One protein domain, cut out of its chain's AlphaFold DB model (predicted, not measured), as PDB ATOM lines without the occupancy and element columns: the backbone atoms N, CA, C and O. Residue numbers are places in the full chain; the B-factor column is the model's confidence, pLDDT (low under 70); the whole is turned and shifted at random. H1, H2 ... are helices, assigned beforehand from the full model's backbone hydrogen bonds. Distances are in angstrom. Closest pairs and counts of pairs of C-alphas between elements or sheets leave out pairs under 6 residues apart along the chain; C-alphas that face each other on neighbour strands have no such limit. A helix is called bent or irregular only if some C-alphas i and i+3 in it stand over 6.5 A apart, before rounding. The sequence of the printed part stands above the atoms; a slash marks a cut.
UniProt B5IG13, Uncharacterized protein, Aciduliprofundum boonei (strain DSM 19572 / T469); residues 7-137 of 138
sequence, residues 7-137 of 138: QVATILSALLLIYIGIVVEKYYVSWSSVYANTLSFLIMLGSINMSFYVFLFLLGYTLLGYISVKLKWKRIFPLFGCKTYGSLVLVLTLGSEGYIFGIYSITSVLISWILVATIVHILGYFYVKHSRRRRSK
ATOM      1  N   GLN A   7      -3.074   3.962  31.872       82.25
ATOM      2  CA  GLN A   7      -3.809   2.752  32.247       82.25
ATOM      3  C   GLN A   7      -3.042   1.467  31.933       82.25
ATOM      4  O   GLN A   7      -2.998   0.536  32.735       82.25
ATOM      5  N   VAL A   8      -2.438   1.381  30.747       86.06
ATOM      6  CA  VAL A   8      -1.698   0.177  30.364       86.06
ATOM      7  C   VAL A   8      -0.456   0.041  31.248       86.06
ATOM      8  O   VAL A   8      -0.122  -1.069  31.658       86.06
ATOM      9  N   ALA A   9       0.177   1.154  31.635       87.81
ATOM     10  CA  ALA A   9       1.300   1.143  32.568       87.81
ATOM     11  C   ALA A   9       0.919   0.573  33.948       87.81
ATOM     12  O   ALA A   9       1.660  -0.249  34.496       87.81
ATOM     13  N   THR A  10      -0.242   0.937  34.501       88.06
ATOM     14  CA  THR A  10      -0.698   0.415  35.802       88.06
ATOM     15  C   THR A  10      -1.147  -1.036  35.737       88.06
ATOM     16  O   THR A  10      -0.793  -1.808  36.632       88.06
ATOM     17  N   ILE A  11      -1.838  -1.449  34.669       90.38
ATOM     18  CA  ILE A  11      -2.189  -2.861  34.447       90.38
ATOM     19  C   ILE A  11      -0.917  -3.709  34.348       90.38
ATOM     20  O   ILE A  11      -0.794  -4.723  35.036       90.38
ATOM     21  N   LEU A  12       0.060  -3.286  33.541       91.50
ATOM     22  CA  LEU A  12       1.328  -4.003  33.405       91.50
ATOM     23  C   LEU A  12       2.105  -4.041  34.724       91.50
ATOM     24  O   LEU A  12       2.656  -5.086  35.063       91.50
ATOM     25  N   SER A  13       2.102  -2.953  35.498       93.19
ATOM     26  CA  SER A  13       2.706  -2.920  36.835       93.19
ATOM     27  C   SER A  13       2.049  -3.930  37.784       93.19
ATOM     28  O   SER A  13       2.741  -4.687  38.470       93.19
ATOM     29  N   ALA A  14       0.716  -4.006  37.784       93.25
ATOM     30  CA  ALA A  14      -0.035  -4.962  38.591       93.25
ATOM     31  C   ALA A  14       0.268  -6.419  38.198       93.25
ATOM     32  O   ALA A  14       0.524  -7.264  39.061       93.25
ATOM     33  N   LEU A  15       0.298  -6.710  36.895       93.94
ATOM     34  CA  LEU A  15       0.642  -8.034  36.375       93.94
ATOM     35  C   LEU A  15       2.094  -8.413  36.696       93.94
ATOM     36  O   LEU A  15       2.357  -9.551  37.093       93.94
ATOM     37  N   LEU A  16       3.026  -7.464  36.588       93.69
ATOM     38  CA  LEU A  16       4.430  -7.666  36.938       93.69
ATOM     39  C   LEU A  16       4.593  -7.987  38.428       93.69
ATOM     40  O   LEU A  16       5.311  -8.922  38.781       93.69
ATOM     41  N   LEU A  17       3.889  -7.268  39.301       93.88
ATOM     42  CA  LEU A  17       3.849  -7.556  40.735       93.88
ATOM     43  C   LEU A  17       3.332  -8.962  41.026       93.88
ATOM     44  O   LEU A  17       3.956  -9.709  41.782       93.88
ATOM     45  N   ILE A  18       2.219  -9.349  40.402       93.44
ATOM     46  CA  ILE A  18       1.658 -10.693  40.549       93.44
ATOM     47  C   ILE A  18       2.681 -11.743  40.099       93.44
ATOM     48  O   ILE A  18       2.931 -12.709  40.826       93.44
ATOM     49  N   TYR A  19       3.328 -11.530  38.953       92.19
ATOM     50  CA  TYR A  19       4.365 -12.417  38.432       92.19
ATOM     51  C   TYR A  19       5.556 -12.552  39.395       92.19
ATOM     52  O   TYR A  19       5.925 -13.673  39.757       92.19
ATOM     53  N   ILE A  20       6.113 -11.436  39.880       89.94
ATOM     54  CA  ILE A  20       7.190 -11.424  40.887       89.94
ATOM     55  C   ILE A  20       6.738 -12.170  42.146       89.94
ATOM     56  O   ILE A  20       7.462 -13.016  42.681       89.94
ATOM     57  N   GLY A  21       5.510 -11.915  42.591       88.38
ATOM     58  CA  GLY A  21       4.912 -12.559  43.748       88.38
ATOM     59  C   GLY A  21       4.770 -14.078  43.600       88.38
ATOM     60  O   GLY A  21       4.915 -14.815  44.582       88.38
ATOM     61  N   ILE A  22       4.495 -14.577  42.396       88.69
ATOM     62  CA  ILE A  22       4.375 -16.014  42.110       88.69
ATOM     63  C   ILE A  22       5.755 -16.667  41.954       88.69
ATOM     64  O   ILE A  22       6.011 -17.717  42.548       88.69
ATOM     65  N   VAL A  23       6.643 -16.063  41.161       86.50
ATOM     66  CA  VAL A  23       7.899 -16.693  40.727       86.50
ATOM     67  C   VAL A  23       9.034 -16.481  41.726       86.50
ATOM     68  O   VAL A  23       9.733 -17.443  42.066       86.50
ATOM     69  N   VAL A  24       9.212 -15.246  42.196       83.88
ATOM     70  CA  VAL A  24      10.350 -14.836  43.033       83.88
ATOM     71  C   VAL A  24      10.003 -14.988  44.508       83.88
ATOM     72  O   VAL A  24      10.670 -15.731  45.225       83.88
ATOM     73  N   GLU A  25       8.925 -14.339  44.953       83.25
ATOM     74  CA  GLU A  25       8.539 -14.304  46.369       83.25
ATOM     75  C   GLU A  25       8.033 -15.670  46.860       83.25
ATOM     76  O   GLU A  25       8.392 -16.125  47.949       83.25
ATOM     77  N   LYS A  26       7.209 -16.344  46.041       78.50
ATOM     78  CA  LYS A  26       6.500 -17.602  46.338       78.50
ATOM     79  C   LYS A  26       5.640 -17.503  47.603       78.50
ATOM     80  O   LYS A  26       4.428 -17.338  47.497       78.50
ATOM     81  N   TYR A  27       6.249 -17.555  48.786       68.31
ATOM     82  CA  TYR A  27       5.576 -17.478  50.089       68.31
ATOM     83  C   TYR A  27       6.234 -16.509  51.082       68.31
ATOM     84  O   TYR A  27       5.697 -16.342  52.175       68.31
ATOM     85  N   TYR A  28       7.384 -15.907  50.757       66.56
ATOM     86  CA  TYR A  28       8.148 -15.113  51.719       66.56
ATOM     87  C   TYR A  28       8.313 -13.668  51.261       66.56
ATOM     88  O   TYR A  28       9.099 -13.377  50.363       66.56
ATOM     89  N   VAL A  29       7.595 -12.765  51.925       70.81
ATOM     90  CA  VAL A  29       7.733 -11.324  51.707       70.81
ATOM     91  C   VAL A  29       9.099 -10.865  52.186       70.81
ATOM     92  O   VAL A  29       9.532 -11.170  53.299       70.81
ATOM     93  N   SER A  30       9.791 -10.146  51.313       80.00
ATOM     94  CA  SER A  30      11.138  -9.639  51.552       80.00
ATOM     95  C   SER A  30      11.200  -8.145  51.255       80.00
ATOM     96  O   SER A  30      10.235  -7.548  50.778       80.00
ATOM     97  N   TRP A  31      12.365  -7.542  51.479       85.00
ATOM     98  CA  TRP A  31      12.644  -6.180  51.028       85.00
ATOM     99  C   TRP A  31      12.359  -5.985  49.533       85.00
ATOM    100  O   TRP A  31      11.844  -4.940  49.151       85.00
ATOM    101  N   SER A  32      12.570  -7.015  48.703       85.62
ATOM    102  CA  SER A  32      12.214  -6.972  47.278       85.62
ATOM    103  C   SER A  32      10.725  -6.711  47.054       85.62
ATOM    104  O   SER A  32      10.374  -5.991  46.123       85.62
ATOM    105  N   SER A  33       9.854  -7.274  47.896       87.62
ATOM    106  CA  SER A  33       8.409  -7.072  47.785       87.62
ATOM    107  C   SER A  33       8.020  -5.645  48.151       87.62
ATOM    108  O   SER A  33       7.198  -5.031  47.478       87.62
ATOM    109  N   VAL A  34       8.662  -5.090  49.182       88.94
ATOM    110  CA  VAL A  34       8.457  -3.697  49.601       88.94
ATOM    111  C   VAL A  34       8.869  -2.745  48.482       88.94
ATOM    112  O   VAL A  34       8.091  -1.862  48.127       88.94
ATOM    113  N   TYR A  35      10.043  -2.952  47.877       90.69
ATOM    114  CA  TYR A  35      10.507  -2.122  46.763       90.69
ATOM    115  C   TYR A  35       9.579  -2.211  45.549       90.69
ATOM    116  O   TYR A  35       9.199  -1.176  45.007       90.69
ATOM    117  N   ALA A  36       9.161  -3.417  45.158       91.94
ATOM    118  CA  ALA A  36       8.259  -3.603  44.024       91.94
ATOM    119  C   ALA A  36       6.883  -2.959  44.268       91.94
ATOM    120  O   ALA A  36       6.370  -2.247  43.403       91.94
ATOM    121  N   ASN A  37       6.304  -3.148  45.460       93.38
ATOM    122  CA  ASN A  37       5.026  -2.536  45.828       93.38
ATOM    123  C   ASN A  37       5.134  -1.002  45.848       93.38
ATOM    124  O   ASN A  37       4.261  -0.318  45.323       93.38
ATOM    125  N   THR A  38       6.229  -0.461  46.390       93.31
ATOM    126  CA  THR A  38       6.478   0.991  46.424       93.31
ATOM    127  C   THR A  38       6.641   1.563  45.018       93.31
ATOM    128  O   THR A  38       6.074   2.608  44.709       93.31
ATOM    129  N   LEU A  39       7.361   0.874  44.131       93.25
ATOM    130  CA  LEU A  39       7.506   1.305  42.743       93.25
ATOM    131  C   LEU A  39       6.152   1.325  42.024       93.25
ATOM    132  O   LEU A  39       5.815   2.309  41.373       93.25
ATOM    133  N   SER A  40       5.344   0.277  42.189       92.25
ATOM    134  CA  SER A  40       4.005   0.243  41.599       92.25
ATOM    135  C   SER A  40       3.078   1.308  42.180       92.25
ATOM    136  O   SER A  40       2.235   1.821  41.450       92.25
ATOM    137  N   PHE A  41       3.221   1.663  43.459       92.19
ATOM    138  CA  PHE A  41       2.497   2.785  44.056       92.19
ATOM    139  C   PHE A  41       2.842   4.110  43.364       92.19
ATOM    140  O   PHE A  41       1.941   4.863  42.999       92.19
ATOM    141  N   LEU A  42       4.132   4.368  43.122       91.31
ATOM    142  CA  LEU A  42       4.595   5.563  42.407       91.31
ATOM    143  C   LEU A  42       4.098   5.600  40.956       91.31
ATOM    144  O   LEU A  42       3.670   6.651  40.483       91.31
ATOM    145  N   ILE A  43       4.101   4.458  40.261       89.69
ATOM    146  CA  ILE A  43       3.528   4.352  38.910       89.69
ATOM    147  C   ILE A  43       2.042   4.704  38.952       89.69
ATOM    148  O   ILE A  43       1.575   5.499  38.141       89.69
ATOM    149  N   MET A  44       1.304   4.155  39.916       86.81
ATOM    150  CA  MET A  44      -0.128   4.394  40.055       86.81
ATOM    151  C   MET A  44      -0.442   5.866  40.362       86.81
ATOM    152  O   MET A  44      -1.368   6.415  39.768       86.81
ATOM    153  N   LEU A  45       0.372   6.520  41.201       87.12
ATOM    154  CA  LEU A  45       0.312   7.962  41.475       87.12
ATOM    155  C   LEU A  45       0.474   8.819  40.218       87.12
ATOM    156  O   LEU A  45      -0.241   9.801  40.052       87.12
ATOM    157  N   GLY A  46       1.406   8.448  39.340       82.88
ATOM    158  CA  GLY A  46       1.645   9.167  38.090       82.88
ATOM    159  C   GLY A  46       0.660   8.831  36.970       82.88
ATOM    160  O   GLY A  46       0.690   9.497  35.938       82.88
ATOM    161  N   SER A  47      -0.178   7.802  37.143       80.19
ATOM    162  CA  SER A  47      -0.928   7.213  36.028       80.19
ATOM    163  C   SER A  47      -2.447   7.294  36.145       80.19
ATOM    164  O   SER A  47      -3.127   7.328  35.124       80.19
ATOM    165  N   ILE A  48      -3.005   7.297  37.356       74.56
ATOM    166  CA  ILE A  48      -4.461   7.312  37.552       74.56
ATOM    167  C   ILE A  48      -4.821   8.456  38.486       74.56
ATOM    168  O   ILE A  48      -4.208   8.628  39.541       74.56
ATOM    169  N   ASN A  49      -5.862   9.206  38.124       74.81
ATOM    170  CA  ASN A  49      -6.447  10.200  39.013       74.81
ATOM    171  C   ASN A  49      -7.234   9.477  40.118       74.81
ATOM    172  O   ASN A  49      -8.398   9.115  39.946       74.81
ATOM    173  N   MET A  50      -6.554   9.164  41.219       75.00
ATOM    174  CA  MET A  50      -7.123   8.411  42.335       75.00
ATOM    175  C   MET A  50      -7.734   9.338  43.383       75.00
ATOM    176  O   MET A  50      -7.247  10.443  43.623       75.00
ATOM    177  N   SER A  51      -8.778   8.867  44.067       78.81
ATOM    178  CA  SER A  51      -9.321   9.609  45.203       78.81
ATOM    179  C   SER A  51      -8.301   9.678  46.342       78.81
ATOM    180  O   SER A  51      -7.506   8.758  46.557       78.81
ATOM    181  N   PHE A  52      -8.368  10.755  47.123       78.88
ATOM    182  CA  PHE A  52      -7.492  10.958  48.277       78.88
ATOM    183  C   PHE A  52      -7.540   9.787  49.279       78.88
ATOM    184  O   PHE A  52      -6.519   9.395  49.841       78.88
ATOM    185  N   TYR A  53      -8.708   9.162  49.456       78.50
ATOM    186  CA  TYR A  53      -8.863   8.001  50.335       78.50
ATOM    187  C   TYR A  53      -8.159   6.748  49.804       78.50
ATOM    188  O   TYR A  53      -7.541   6.022  50.582       78.50
ATOM    189  N   VAL A  54      -8.213   6.499  48.490       79.31
ATOM    190  CA  VAL A  54      -7.497   5.375  47.862       79.31
ATOM    191  C   VAL A  54      -5.989   5.583  47.971       79.31
ATOM    192  O   VAL A  54      -5.264   4.648  48.311       79.31
ATOM    193  N   PHE A  55      -5.526   6.820  47.771       85.00
ATOM    194  CA  PHE A  55      -4.136   7.195  48.004       85.00
ATOM    195  C   PHE A  55      -3.690   6.876  49.439       85.00
ATOM    196  O   PHE A  55      -2.712   6.150  49.625       85.00
ATOM    197  N   LEU A  56      -4.423   7.357  50.452       86.94
ATOM    198  CA  LEU A  56      -4.094   7.104  51.859       86.94
ATOM    199  C   LEU A  56      -4.111   5.610  52.200       86.94
ATOM    200  O   LEU A  56      -3.243   5.142  52.936       86.94
ATOM    201  N   PHE A  57      -5.063   4.854  51.651       85.75
ATOM    202  CA  PHE A  57      -5.138   3.410  51.851       85.75
ATOM    203  C   PHE A  57      -3.906   2.690  51.288       85.75
ATOM    204  O   PHE A  57      -3.301   1.873  51.981       85.75
ATOM    205  N   LEU A  58      -3.490   3.017  50.061       88.19
ATOM    206  CA  LEU A  58      -2.304   2.427  49.430       88.19
ATOM    207  C   LEU A  58      -1.005   2.842  50.123       88.19
ATOM    208  O   LEU A  58      -0.099   2.017  50.282       88.19
ATOM    209  N   LEU A  59      -0.920   4.094  50.576       91.19
ATOM    210  CA  LEU A  59       0.202   4.581  51.370       91.19
ATOM    211  C   LEU A  59       0.287   3.832  52.707       91.19
ATOM    212  O   LEU A  59       1.336   3.302  53.062       91.19
ATOM    213  N   GLY A  60      -0.831   3.713  53.425       90.69
ATOM    214  CA  GLY A  60      -0.910   2.931  54.658       90.69
ATOM    215  C   GLY A  60      -0.525   1.470  54.432       90.69
ATOM    216  O   GLY A  60       0.266   0.912  55.188       90.69
ATOM    217  N   TYR A  61      -1.012   0.861  53.351       89.94
ATOM    218  CA  TYR A  61      -0.690  -0.517  52.997       89.94
ATOM    219  C   TYR A  61       0.812  -0.712  52.721       89.94
ATOM    220  O   TYR A  61       1.420  -1.654  53.232       89.94
ATOM    221  N   THR A  62       1.431   0.175  51.937       90.88
ATOM    222  CA  THR A  62       2.873   0.100  51.628       90.88
ATOM    223  C   THR A  62       3.736   0.334  52.869       90.88
ATOM    224  O   THR A  62       4.695  -0.412  53.091       90.88
ATOM    225  N   LEU A  63       3.354   1.279  53.737       92.94
ATOM    226  CA  LEU A  63       4.012   1.515  55.025       92.94
ATOM    227  C   LEU A  63       3.892   0.315  55.972       92.94
ATOM    228  O   LEU A  63       4.887  -0.095  56.570       92.94
ATOM    229  N   LEU A  64       2.709  -0.294  56.083       90.56
ATOM    230  CA  LEU A  64       2.518  -1.517  56.869       90.56
ATOM    231  C   LEU A  64       3.361  -2.671  56.316       90.56
ATOM    232  O   LEU A  64       3.969  -3.410  57.094       90.56
ATOM    233  N   GLY A  65       3.478  -2.780  54.991       87.69
ATOM    234  CA  GLY A  65       4.390  -3.714  54.335       87.69
ATOM    235  C   GLY A  65       5.844  -3.499  54.765       87.69
ATOM    236  O   GLY A  65       6.489  -4.440  55.234       87.69
ATOM    237  N   TYR A  66       6.333  -2.258  54.706       90.50
ATOM    238  CA  TYR A  66       7.670  -1.883  55.180       90.50
ATOM    239  C   TYR A  66       7.888  -2.228  56.663       90.50
ATOM    240  O   TYR A  66       8.876  -2.881  57.015       90.50
ATOM    241  N   ILE A  67       6.950  -1.838  57.534       90.00
ATOM    242  CA  ILE A  67       7.013  -2.107  58.978       90.00
ATOM    243  C   ILE A  67       7.041  -3.613  59.237       90.00
ATOM    244  O   ILE A  67       7.856  -4.076  60.037       90.00
ATOM    245  N   SER A  68       6.205  -4.384  58.535       87.19
ATOM    246  CA  SER A  68       6.145  -5.834  58.706       87.19
ATOM    247  C   SER A  68       7.510  -6.473  58.438       87.19
ATOM    248  O   SER A  68       8.026  -7.193  59.298       87.19
ATOM    249  N   VAL A  69       8.151  -6.143  57.310       86.00
ATOM    250  CA  VAL A  69       9.471  -6.675  56.942       86.00
ATOM    251  C   VAL A  69      10.531  -6.242  57.954       86.00
ATOM    252  O   VAL A  69      11.309  -7.085  58.411       86.00
ATOM    253  N   LYS A  70      10.524  -4.970  58.369       88.62
ATOM    254  CA  LYS A  70      11.468  -4.426  59.357       88.62
ATOM    255  C   LYS A  70      11.358  -5.123  60.720       88.62
ATOM    256  O   LYS A  70      12.381  -5.469  61.307       88.62
ATOM    257  N   LEU A  71      10.138  -5.374  61.199       88.44
ATOM    258  CA  LEU A  71       9.865  -6.033  62.484       88.44
ATOM    259  C   LEU A  71       9.866  -7.568  62.407       88.44
ATOM    260  O   LEU A  71       9.639  -8.239  63.414       88.44
ATOM    261  N   LYS A  72      10.132  -8.148  61.231       84.00
ATOM    262  CA  LYS A  72      10.159  -9.602  61.007       84.00
ATOM    263  C   LYS A  72       8.846 -10.306  61.396       84.00
ATOM    264  O   LYS A  72       8.865 -11.437  61.886       84.00
ATOM    265  N   TRP A  73       7.696  -9.673  61.159       81.44
ATOM    266  CA  TRP A  73       6.359 -10.206  61.473       81.44
ATOM    267  C   TRP A  73       5.899 -11.354  60.551       81.44
ATOM    268  O   TRP A  73       4.914 -11.249  59.819       81.44
ATOM    269  N   LYS A  74       6.584 -12.501  60.626       74.44
ATOM    270  CA  LYS A  74       6.440 -13.641  59.698       74.44
ATOM    271  C   LYS A  74       5.007 -14.151  59.481       74.44
ATOM    272  O   LYS A  74       4.728 -14.694  58.419       74.44
ATOM    273  N   ARG A  75       4.103 -14.000  60.459       76.69
ATOM    274  CA  ARG A  75       2.712 -14.490  60.365       76.69
ATOM    275  C   ARG A  75       1.857 -13.700  59.375       76.69
ATOM    276  O   ARG A  75       1.044 -14.299  58.685       76.69
ATOM    277  N   ILE A  76       2.045 -12.382  59.299       77.94
ATOM    278  CA  ILE A  76       1.226 -11.506  58.445       77.94
ATOM    279  C   ILE A  76       1.906 -11.165  57.120       77.94
ATOM    280  O   ILE A  76       1.294 -10.529  56.271       77.94
ATOM    281  N   PHE A  77       3.150 -11.613  56.919       76.06
ATOM    282  CA  PHE A  77       3.907 -11.403  55.683       76.06
ATOM    283  C   PHE A  77       3.095 -11.681  54.428       76.06
ATOM    284  O   PHE A  77       3.027 -10.782  53.597       76.06
ATOM    285  N   PRO A  78       2.404 -12.828  54.289       77.12
ATOM    286  CA  PRO A  78       1.692 -13.133  53.053       77.12
ATOM    287  C   PRO A  78       0.645 -12.082  52.663       77.12
ATOM    288  O   PRO A  78       0.335 -11.967  51.481       77.12
ATOM    289  N   LEU A  79       0.125 -11.310  53.627       81.69
ATOM    290  CA  LEU A  79      -0.859 -10.264  53.371       81.69
ATOM    291  C   LEU A  79      -0.264  -9.046  52.671       81.69
ATOM    292  O   LEU A  79      -1.007  -8.398  51.947       81.69
ATOM    293  N   PHE A  80       1.031  -8.763  52.830       85.19
ATOM    294  CA  PHE A  80       1.719  -7.584  52.276       85.19
ATOM    295  C   PHE A  80       2.659  -7.919  51.104       85.19
ATOM    296  O   PHE A  80       3.521  -7.119  50.738       85.19
ATOM    297  N   GLY A  81       2.526  -9.117  50.530       87.81
ATOM    298  CA  GLY A  81       3.339  -9.566  49.402       87.81
ATOM    299  C   GLY A  81       2.940  -8.937  48.070       87.81
ATOM    300  O   GLY A  81       1.924  -8.251  47.946       87.81
ATOM    301  N   CYS A  82       3.726  -9.208  47.030       91.44
ATOM    302  CA  CYS A  82       3.451  -8.671  45.696       91.44
ATOM    303  C   CYS A  82       2.183  -9.260  45.063       91.44
ATOM    304  O   CYS A  82       1.538  -8.596  44.259       91.44
ATOM    305  N   LYS A  83       1.784 -10.484  45.443       92.38
ATOM    306  CA  LYS A  83       0.538 -11.108  44.961       92.38
ATOM    307  C   LYS A  83      -0.692 -10.339  45.431       92.38
ATOM    308  O   LYS A  83      -1.538  -9.979  44.616       92.38
ATOM    309  N   THR A  84      -0.778 -10.080  46.734       92.44
ATOM    310  CA  THR A  84      -1.896  -9.353  47.344       92.44
ATOM    311  C   THR A  84      -1.924  -7.902  46.890       92.44
ATOM    312  O   THR A  84      -2.985  -7.428  46.484       92.44
ATOM    313  N   TYR A  85      -0.774  -7.222  46.876       93.44
ATOM    314  CA  TYR A  85      -0.701  -5.831  46.432       93.44
ATOM    315  C   TYR A  85      -0.973  -5.676  44.930       93.44
ATOM    316  O   TYR A  85      -1.791  -4.852  44.539       93.44
ATOM    317  N   GLY A  86      -0.375  -6.513  44.078       92.62
ATOM    318  CA  GLY A  86      -0.639  -6.496  42.636       92.62
ATOM    319  C   GLY A  86      -2.107  -6.777  42.304       92.62
ATOM    320  O   GLY A  86      -2.676  -6.120  41.440       92.62
ATOM    321  N   SER A  87      -2.762  -7.668  43.056       93.06
ATOM    322  CA  SER A  87      -4.208  -7.904  42.929       93.06
ATOM    323  C   SER A  87      -5.034  -6.663  43.278       93.06
ATOM    324  O   SER A  87      -6.022  -6.380  42.606       93.06
ATOM    325  N   LEU A  88      -4.626  -5.902  44.301       92.00
ATOM    326  CA  LEU A  88      -5.284  -4.649  44.681       92.00
ATOM    327  C   LEU A  88      -5.141  -3.595  43.579       92.00
ATOM    328  O   LEU A  88      -6.135  -3.005  43.166       92.00
ATOM    329  N   VAL A  89      -3.916  -3.388  43.086       91.69
ATOM    330  CA  VAL A  89      -3.633  -2.428  42.006       91.69
ATOM    331  C   VAL A  89      -4.431  -2.786  40.750       91.69
ATOM    332  O   VAL A  89      -5.003  -1.898  40.118       91.69
ATOM    333  N   LEU A  90      -4.536  -4.079  40.420       91.31
ATOM    334  CA  LEU A  90      -5.325  -4.554  39.284       91.31
ATOM    335  C   LEU A  90      -6.815  -4.217  39.443       91.31
ATOM    336  O   LEU A  90      -7.413  -3.668  38.524       91.31
ATOM    337  N   VAL A  91      -7.403  -4.499  40.610       89.69
ATOM    338  CA  VAL A  91      -8.821  -4.207  40.890       89.69
ATOM    339  C   VAL A  91      -9.108  -2.709  40.841       89.69
ATOM    340  O   VAL A  91     -10.093  -2.300  40.232       89.69
ATOM    341  N   LEU A  92      -8.243  -1.890  41.440       87.19
ATOM    342  CA  LEU A  92      -8.405  -0.435  41.436       87.19
ATOM    343  C   LEU A  92      -8.316   0.143  40.019       87.19
ATOM    344  O   LEU A  92      -9.091   1.030  39.683       87.19
ATOM    345  N   THR A  93      -7.410  -0.387  39.195       86.88
ATOM    346  CA  THR A  93      -7.219   0.069  37.811       86.88
ATOM    347  C   THR A  93      -8.362  -0.364  36.894       86.88
ATOM    348  O   THR A  93      -8.850   0.426  36.094       86.88
ATOM    349  N   LEU A  94      -8.808  -1.619  36.986       85.12
ATOM    350  CA  LEU A  94      -9.895  -2.113  36.136       85.12
ATOM    351  C   LEU A  94     -11.229  -1.473  36.517       85.12
ATOM    352  O   LEU A  94     -11.978  -1.028  35.647       85.12
ATOM    353  N   GLY A  95     -11.497  -1.351  37.815       78.94
ATOM    354  CA  GLY A  95     -12.746  -0.763  38.256       78.94
ATOM    355  C   GLY A  95     -12.814   0.756  38.041       78.94
ATOM    356  O   GLY A  95     -13.922   1.273  37.901       78.94
ATOM    357  N   SER A  96     -11.687   1.491  37.980       75.25
ATOM    358  CA  SER A  96     -11.721   2.933  37.662       75.25
ATOM    359  C   SER A  96     -12.218   3.193  36.242       75.25
ATOM    360  O   SER A  96     -12.706   4.276  35.945       75.25
ATOM    361  N   GLU A  97     -12.130   2.175  35.390       72.88
ATOM    362  CA  GLU A  97     -12.569   2.176  33.998       72.88
ATOM    363  C   GLU A  97     -13.927   1.454  33.822       72.88
ATOM    364  O   GLU A  97     -14.389   1.240  32.705       72.88
ATOM    365  N   GLY A  98     -14.584   1.051  34.919       67.12
ATOM    366  CA  GLY A  98     -15.880   0.360  34.892       67.12
ATOM    367  C   GLY A  98     -15.816  -1.126  34.513       67.12
ATOM    368  O   GLY A  98     -16.856  -1.783  34.427       67.12
ATOM    369  N   TYR A  99     -14.618  -1.684  34.326       58.03
ATOM    370  CA  TYR A  99     -14.427  -3.108  34.073       58.03
ATOM    371  C   TYR A  99     -14.356  -3.841  35.423       58.03
ATOM    372  O   TYR A  99     -13.380  -3.705  36.151       58.03
ATOM    373  N   ILE A 100     -15.369  -4.671  35.718       54.44
ATOM    374  CA  ILE A 100     -15.510  -5.534  36.918       54.44
ATOM    375  C   ILE A 100     -16.141  -4.824  38.138       54.44
ATOM    376  O   ILE A 100     -15.819  -3.679  38.432       54.44
ATOM    377  N   PHE A 101     -17.064  -5.544  38.810       51.41
ATOM    378  CA  PHE A 101     -17.757  -5.246  40.084       51.41
ATOM    379  C   PHE A 101     -17.547  -3.817  40.601       51.41
ATOM    380  O   PHE A 101     -16.579  -3.529  41.303       51.41
ATOM    381  N   GLY A 102     -18.468  -2.935  40.211       50.03
ATOM    382  CA  GLY A 102     -18.249  -1.497  40.210       50.03
ATOM    383  C   GLY A 102     -17.683  -0.909  41.498       50.03
ATOM    384  O   GLY A 102     -18.079  -1.263  42.610       50.03
ATOM    385  N   ILE A 103     -16.776   0.053  41.323       56.22
ATOM    386  CA  ILE A 103     -16.183   0.883  42.379       56.22
ATOM    387  C   ILE A 103     -17.211   1.908  42.881       56.22
ATOM    388  O   ILE A 103     -16.969   3.110  42.935       56.22
ATOM    389  N   TYR A 104     -18.402   1.445  43.234       58.25
ATOM    390  CA  TYR A 104     -19.424   2.306  43.814       58.25
ATOM    391  C   TYR A 104     -19.231   2.428  45.332       58.25
ATOM    392  O   TYR A 104     -19.685   3.393  45.937       58.25
ATOM    393  N   SER A 105     -18.527   1.474  45.961       71.12
ATOM    394  CA  SER A 105     -18.262   1.471  47.404       71.12
ATOM    395  C   SER A 105     -16.909   0.848  47.784       71.12
ATOM    396  O   SER A 105     -16.337   0.029  47.060       71.12
ATOM    397  N   ILE A 106     -16.413   1.185  48.979       73.44
ATOM    398  CA  ILE A 106     -15.237   0.537  49.591       73.44
ATOM    399  C   ILE A 106     -15.467  -0.977  49.718       73.44
ATOM    400  O   ILE A 106     -14.573  -1.770  49.432       73.44
ATOM    401  N   THR A 107     -16.685  -1.393  50.075       79.56
ATOM    402  CA  THR A 107     -17.062  -2.801  50.235       79.56
ATOM    403  C   THR A 107     -16.904  -3.587  48.933       79.56
ATOM    404  O   THR A 107     -16.322  -4.670  48.940       79.56
ATOM    405  N   SER A 108     -17.347  -3.028  47.802       80.06
ATOM    406  CA  SER A 108     -17.182  -3.656  46.482       80.06
ATOM    407  C   SER A 108     -15.714  -3.789  46.070       80.06
ATOM    408  O   SER A 108     -15.333  -4.824  45.519       80.06
ATOM    409  N   VAL A 109     -14.871  -2.803  46.399       81.12
ATOM    410  CA  VAL A 109     -13.420  -2.881  46.152       81.12
ATOM    411  C   VAL A 109     -12.795  -3.989  46.993       81.12
ATOM    412  O   VAL A 109     -12.034  -4.795  46.466       81.12
ATOM    413  N   LEU A 110     -13.143  -4.073  48.281       83.88
ATOM    414  CA  LEU A 110     -12.632  -5.107  49.181       83.88
ATOM    415  C   LEU A 110     -13.039  -6.513  48.727       83.88
ATOM    416  O   LEU A 110     -12.186  -7.395  48.669       83.88
ATOM    417  N   ILE A 111     -14.307  -6.720  48.362       87.06
ATOM    418  CA  ILE A 111     -14.795  -8.018  47.872       87.06
ATOM    419  C   ILE A 111     -14.066  -8.407  46.583       87.06
ATOM    420  O   ILE A 111     -13.543  -9.517  46.483       87.06
ATOM    421  N   SER A 112     -13.977  -7.486  45.621       88.25
ATOM    422  CA  SER A 112     -13.288  -7.726  44.347       88.25
ATOM    423  C   SER A 112     -11.811  -8.030  44.558       88.25
ATOM    424  O   SER A 112     -11.272  -8.967  43.970       88.25
ATOM    425  N   TRP A 113     -11.159  -7.285  45.449       90.75
ATOM    426  CA  TRP A 113      -9.770  -7.519  45.811       90.75
ATOM    427  C   TRP A 113      -9.567  -8.885  46.456       90.75
ATOM    428  O   TRP A 113      -8.658  -9.600  46.042       90.75
ATOM    429  N   ILE A 114     -10.421  -9.284  47.404       91.00
ATOM    430  CA  ILE A 114     -10.358 -10.613  48.024       91.00
ATOM    431  C   ILE A 114     -10.501 -11.697  46.955       91.00
ATOM    432  O   ILE A 114      -9.664 -12.594  46.901       91.00
ATOM    433  N   LEU A 115     -11.492 -11.590  46.064       91.38
ATOM    434  CA  LEU A 115     -11.708 -12.565  44.991       91.38
ATOM    435  C   LEU A 115     -10.485 -12.690  44.072       91.38
ATOM    436  O   LEU A 115      -9.982 -13.797  43.857       91.38
ATOM    437  N   VAL A 116      -9.966 -11.566  43.567       92.62
ATOM    438  CA  VAL A 116      -8.791 -11.557  42.681       92.62
ATOM    439  C   VAL A 116      -7.552 -12.073  43.414       92.62
ATOM    440  O   VAL A 116      -6.831 -12.916  42.878       92.62
ATOM    441  N   ALA A 117      -7.329 -11.649  44.659       92.00
ATOM    442  CA  ALA A 117      -6.210 -12.115  45.470       92.00
ATOM    443  C   ALA A 117      -6.285 -13.628  45.717       92.00
ATOM    444  O   ALA A 117      -5.274 -14.319  45.573       92.00
ATOM    445  N   THR A 118      -7.465 -14.173  46.025       92.06
ATOM    446  CA  THR A 118      -7.661 -15.618  46.190       92.06
ATOM    447  C   THR A 118      -7.305 -16.372  44.911       92.06
ATOM    448  O   THR A 118      -6.532 -17.330  44.975       92.06
ATOM    449  N   ILE A 119      -7.777 -15.915  43.745       93.31
ATOM    450  CA  ILE A 119      -7.444 -16.524  42.446       93.31
ATOM    451  C   ILE A 119      -5.926 -16.506  42.215       93.31
ATOM    452  O   ILE A 119      -5.328 -17.544  41.925       93.31
ATOM    453  N   VAL A 120      -5.279 -15.354  42.409       93.56
ATOM    454  CA  VAL A 120      -3.828 -15.198  42.228       93.56
ATOM    455  C   VAL A 120      -3.038 -16.104  43.177       93.56
ATOM    456  O   VAL A 120      -2.049 -16.723  42.771       93.56
ATOM    457  N   HIS A 121      -3.464 -16.233  44.434       92.00
ATOM    458  CA  HIS A 121      -2.818 -17.124  45.398       92.00
ATOM    459  C   HIS A 121      -2.995 -18.604  45.045       92.00
ATOM    460  O   HIS A 121      -2.036 -19.370  45.185       92.00
ATOM    461  N   ILE A 122      -4.168 -19.006  44.551       91.88
ATOM    462  CA  ILE A 122      -4.420 -20.370  44.066       91.88
ATOM    463  C   ILE A 122      -3.514 -20.680  42.866       91.88
ATOM    464  O   ILE A 122      -2.824 -21.705  42.864       91.88
ATOM    465  N   LEU A 123      -3.440 -19.775  41.885       91.12
ATOM    466  CA  LEU A 123      -2.544 -19.908  40.730       91.12
ATOM    467  C   LEU A 123      -1.078 -20.013  41.168       91.12
ATOM    468  O   LEU A 123      -0.357 -20.915  40.732       91.12
ATOM    469  N   GLY A 124      -0.654 -19.148  42.091       88.44
ATOM    470  CA  GLY A 124       0.684 -19.192  42.673       88.44
ATOM    471  C   GLY A 124       0.984 -20.518  43.375       88.44
ATOM    472  O   GLY A 124       2.065 -21.082  43.196       88.44
ATOM    473  N   TYR A 125       0.022 -21.066  44.120       88.88
ATOM    474  CA  TYR A 125       0.161 -22.367  44.774       88.88
ATOM    475  C   TYR A 125       0.362 -23.502  43.759       88.88
ATOM    476  O   TYR A 125       1.302 -24.294  43.903       88.88
ATOM    477  N   PHE A 126      -0.466 -23.569  42.710       90.25
ATOM    478  CA  PHE A 126      -0.329 -24.587  41.666       90.25
ATOM    479  C   PHE A 126       1.004 -24.474  40.922       90.25
ATOM    480  O   PHE A 126       1.678 -25.491  40.725       90.25
ATOM    481  N   TYR A 127       1.425 -23.253  40.582       89.25
ATOM    482  CA  TYR A 127       2.708 -22.999  39.930       89.25
ATOM    483  C   TYR A 127       3.886 -23.501  40.775       89.25
ATOM    484  O   TYR A 127       4.719 -24.281  40.301       89.25
ATOM    485  N   VAL A 128       3.936 -23.123  42.058       85.94
ATOM    486  CA  VAL A 128       5.028 -23.534  42.952       85.94
ATOM    487  C   VAL A 128       5.023 -25.051  43.169       85.94
ATOM    488  O   VAL A 128       6.090 -25.675  43.149       85.94
ATOM    489  N   LYS A 129       3.844 -25.669  43.313       86.56
ATOM    490  CA  LYS A 129       3.700 -27.129  43.429       86.56
ATOM    491  C   LYS A 129       4.224 -27.851  42.185       86.56
ATOM    492  O   LYS A 129       4.957 -28.832  42.319       86.56
ATOM    493  N   HIS A 130       3.892 -27.370  40.987       85.31
ATOM    494  CA  HIS A 130       4.364 -27.963  39.733       85.31
ATOM    495  C   HIS A 130       5.879 -27.776  39.539       85.31
ATOM    496  O   HIS A 130       6.582 -28.728  39.197       85.31
ATOM    497  N   SER A 131       6.404 -26.583  39.836       80.31
ATOM    498  CA  SER A 131       7.837 -26.270  39.743       80.31
ATOM    499  C   SER A 131       8.693 -27.162  40.656       80.31
ATOM    500  O   SER A 131       9.711 -27.704  40.218       80.31
ATOM    501  N   ARG A 132       8.254 -27.404  41.903       77.31
ATOM    502  CA  ARG A 132       8.943 -28.317  42.837       77.31
ATOM    503  C   ARG A 132       8.957 -29.764  42.339       77.31
ATOM    504  O   ARG A 132       9.989 -30.420  42.429       77.31
ATOM    505  N   ARG A 133       7.845 -30.248  41.770       71.62
ATOM    506  CA  ARG A 133       7.759 -31.605  41.199       71.62
ATOM    507  C   ARG A 133       8.730 -31.819  40.038       71.62
ATOM    508  O   ARG A 133       9.268 -32.911  39.918       71.62
ATOM    509  N   ARG A 134       8.970 -30.799  39.203       67.38
ATOM    510  CA  ARG A 134       9.963 -30.890  38.118       67.38
ATOM    511  C   ARG A 134      11.396 -30.946  38.645       67.38
ATOM    512  O   ARG A 134      12.156 -31.768  38.161       67.38
ATOM    513  N   ARG A 135      11.740 -30.143  39.660       65.44
ATOM    514  CA  ARG A 135      13.079 -30.175  40.283       65.44
ATOM    515  C   ARG A 135      13.404 -31.477  41.011       65.44
ATOM    516  O   ARG A 135      14.568 -31.781  41.142       65.44
ATOM    517  N   SER A 136      12.403 -32.211  41.495       58.91
ATOM    518  CA  SER A 136      12.610 -33.504  42.166       58.91
ATOM    519  C   SER A 136      12.817 -34.678  41.200       58.91
ATOM    520  O   SER A 136      13.114 -35.776  41.656       58.91
ATOM    521  N   LYS A 137      12.563 -34.484  39.899       54.78
ATOM    522  CA  LYS A 137      12.726 -35.511  38.853       54.78
ATOM    523  C   LYS A 137      14.061 -35.399  38.103       54.78
ATOM    524  O   LYS A 137      14.296 -36.194  37.201       54.78
TER     525      LYS A 137
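AT A GLANCE: This is residues 7 to 137 of the 138 residues of an uncharacterized protein of Aciduliprofundum boonei (strain DSM 19572 / T469) (UniProt B5IG13). Three helices, H1, H2 and H5, run nearly in line side by side as a triangle, with H3 beside H2 and the long H6 slanting across H5 and H1 on the side away from H3. H5 is nearest the middle, the short H4 packs on H3, and the last residues of H6 stick out with the end of the printed part. The printed part has 131 residues with six named helices, H1 to H6 in order, and no named strand: the class is all helix. It is compact, with a radius of gyration of the C-alphas of 14.7 A, and spans 49 by 32 by 25 A, only just elongated.

HOW THE PARTS SIT: H1, residues 7 to 25, and H2, residues 31 to 47, form a helical hairpin; they touch at a shallow tilt of 7 degrees, closest at the C-alphas of Thr 10 and Met 44, 5.9 A apart. H3, residues 52 to 71, forms a second hairpin with H2 at a shallow tilt of 13 degrees, and the closest C-alphas, of Val 34 and Tyr 66, are 5.9 A apart. H4, residues 77 to 80, touches residues 61 to 69 of H3, with the C-alphas of Gly 65 and Phe 80 closest at 5.1 A. H5, residues 82 to 96, touches H1 at a shallow tilt of 19 degrees, opposite ways, with the C-alphas of Ala 14 and Gly 86 closest at 4.4 A. H5 also touches H2, the same way, at 12 degrees, with the C-alphas of Ser 33 and Cys 82 closest at 5.6 A. H6, residues 106 to 135, forms a hairpin with H5 at a steep tilt of 41 degrees; residues 109 to 121 of H6 touch H5, closest at the C-alphas of Ser 87 and Ala 117, 5.3 A apart. Residues 120 to 128 of H6 touch residues 18 to 23 of H1 at a steep tilt of 44 degrees, the same way, and the closest C-alphas, of Ile 22 and Gly 124, are 4.9 A apart. H1, H2, H5 and H6 form a bundle, a group of helices packed together. H3 and H5 are near each other, while H3 and H6 are apart. Each O i to N i+4 pair is within hydrogen-bond range in H2, H3, H5 and H6, and 14 of 15 are in H1; H4 is too short for such a pair.

IN THESE COORDINATES: H1 begins at C-alpha 7, (-3.809, 2.752, 32.247), and measures 25.4 A; it is neither bent nor irregular, but only just, with C-alphas 22 and 25 6.2 A apart. H2 measures 24.3 A, H3 28.1 A, H4 5.6 A and H5 20.7 A. H6, the longest, measures 42.8 A and ends at C-alpha 135, (13.079, -30.175, 40.283).

THE WHOLE: The C-alphas farthest apart, of Phe 52 and Lys 137, are 51.5 A apart. Residues 132 to 137, of which 132 to 135 belong to H6, stand free. The printed part has no cut; four links are tight, the one from H5 to H6 is short, and no link is long. Mean pLDDT of the printed part is 83.8, with residues 27 to 28, 98 to 104 and 134 to 137 under 70.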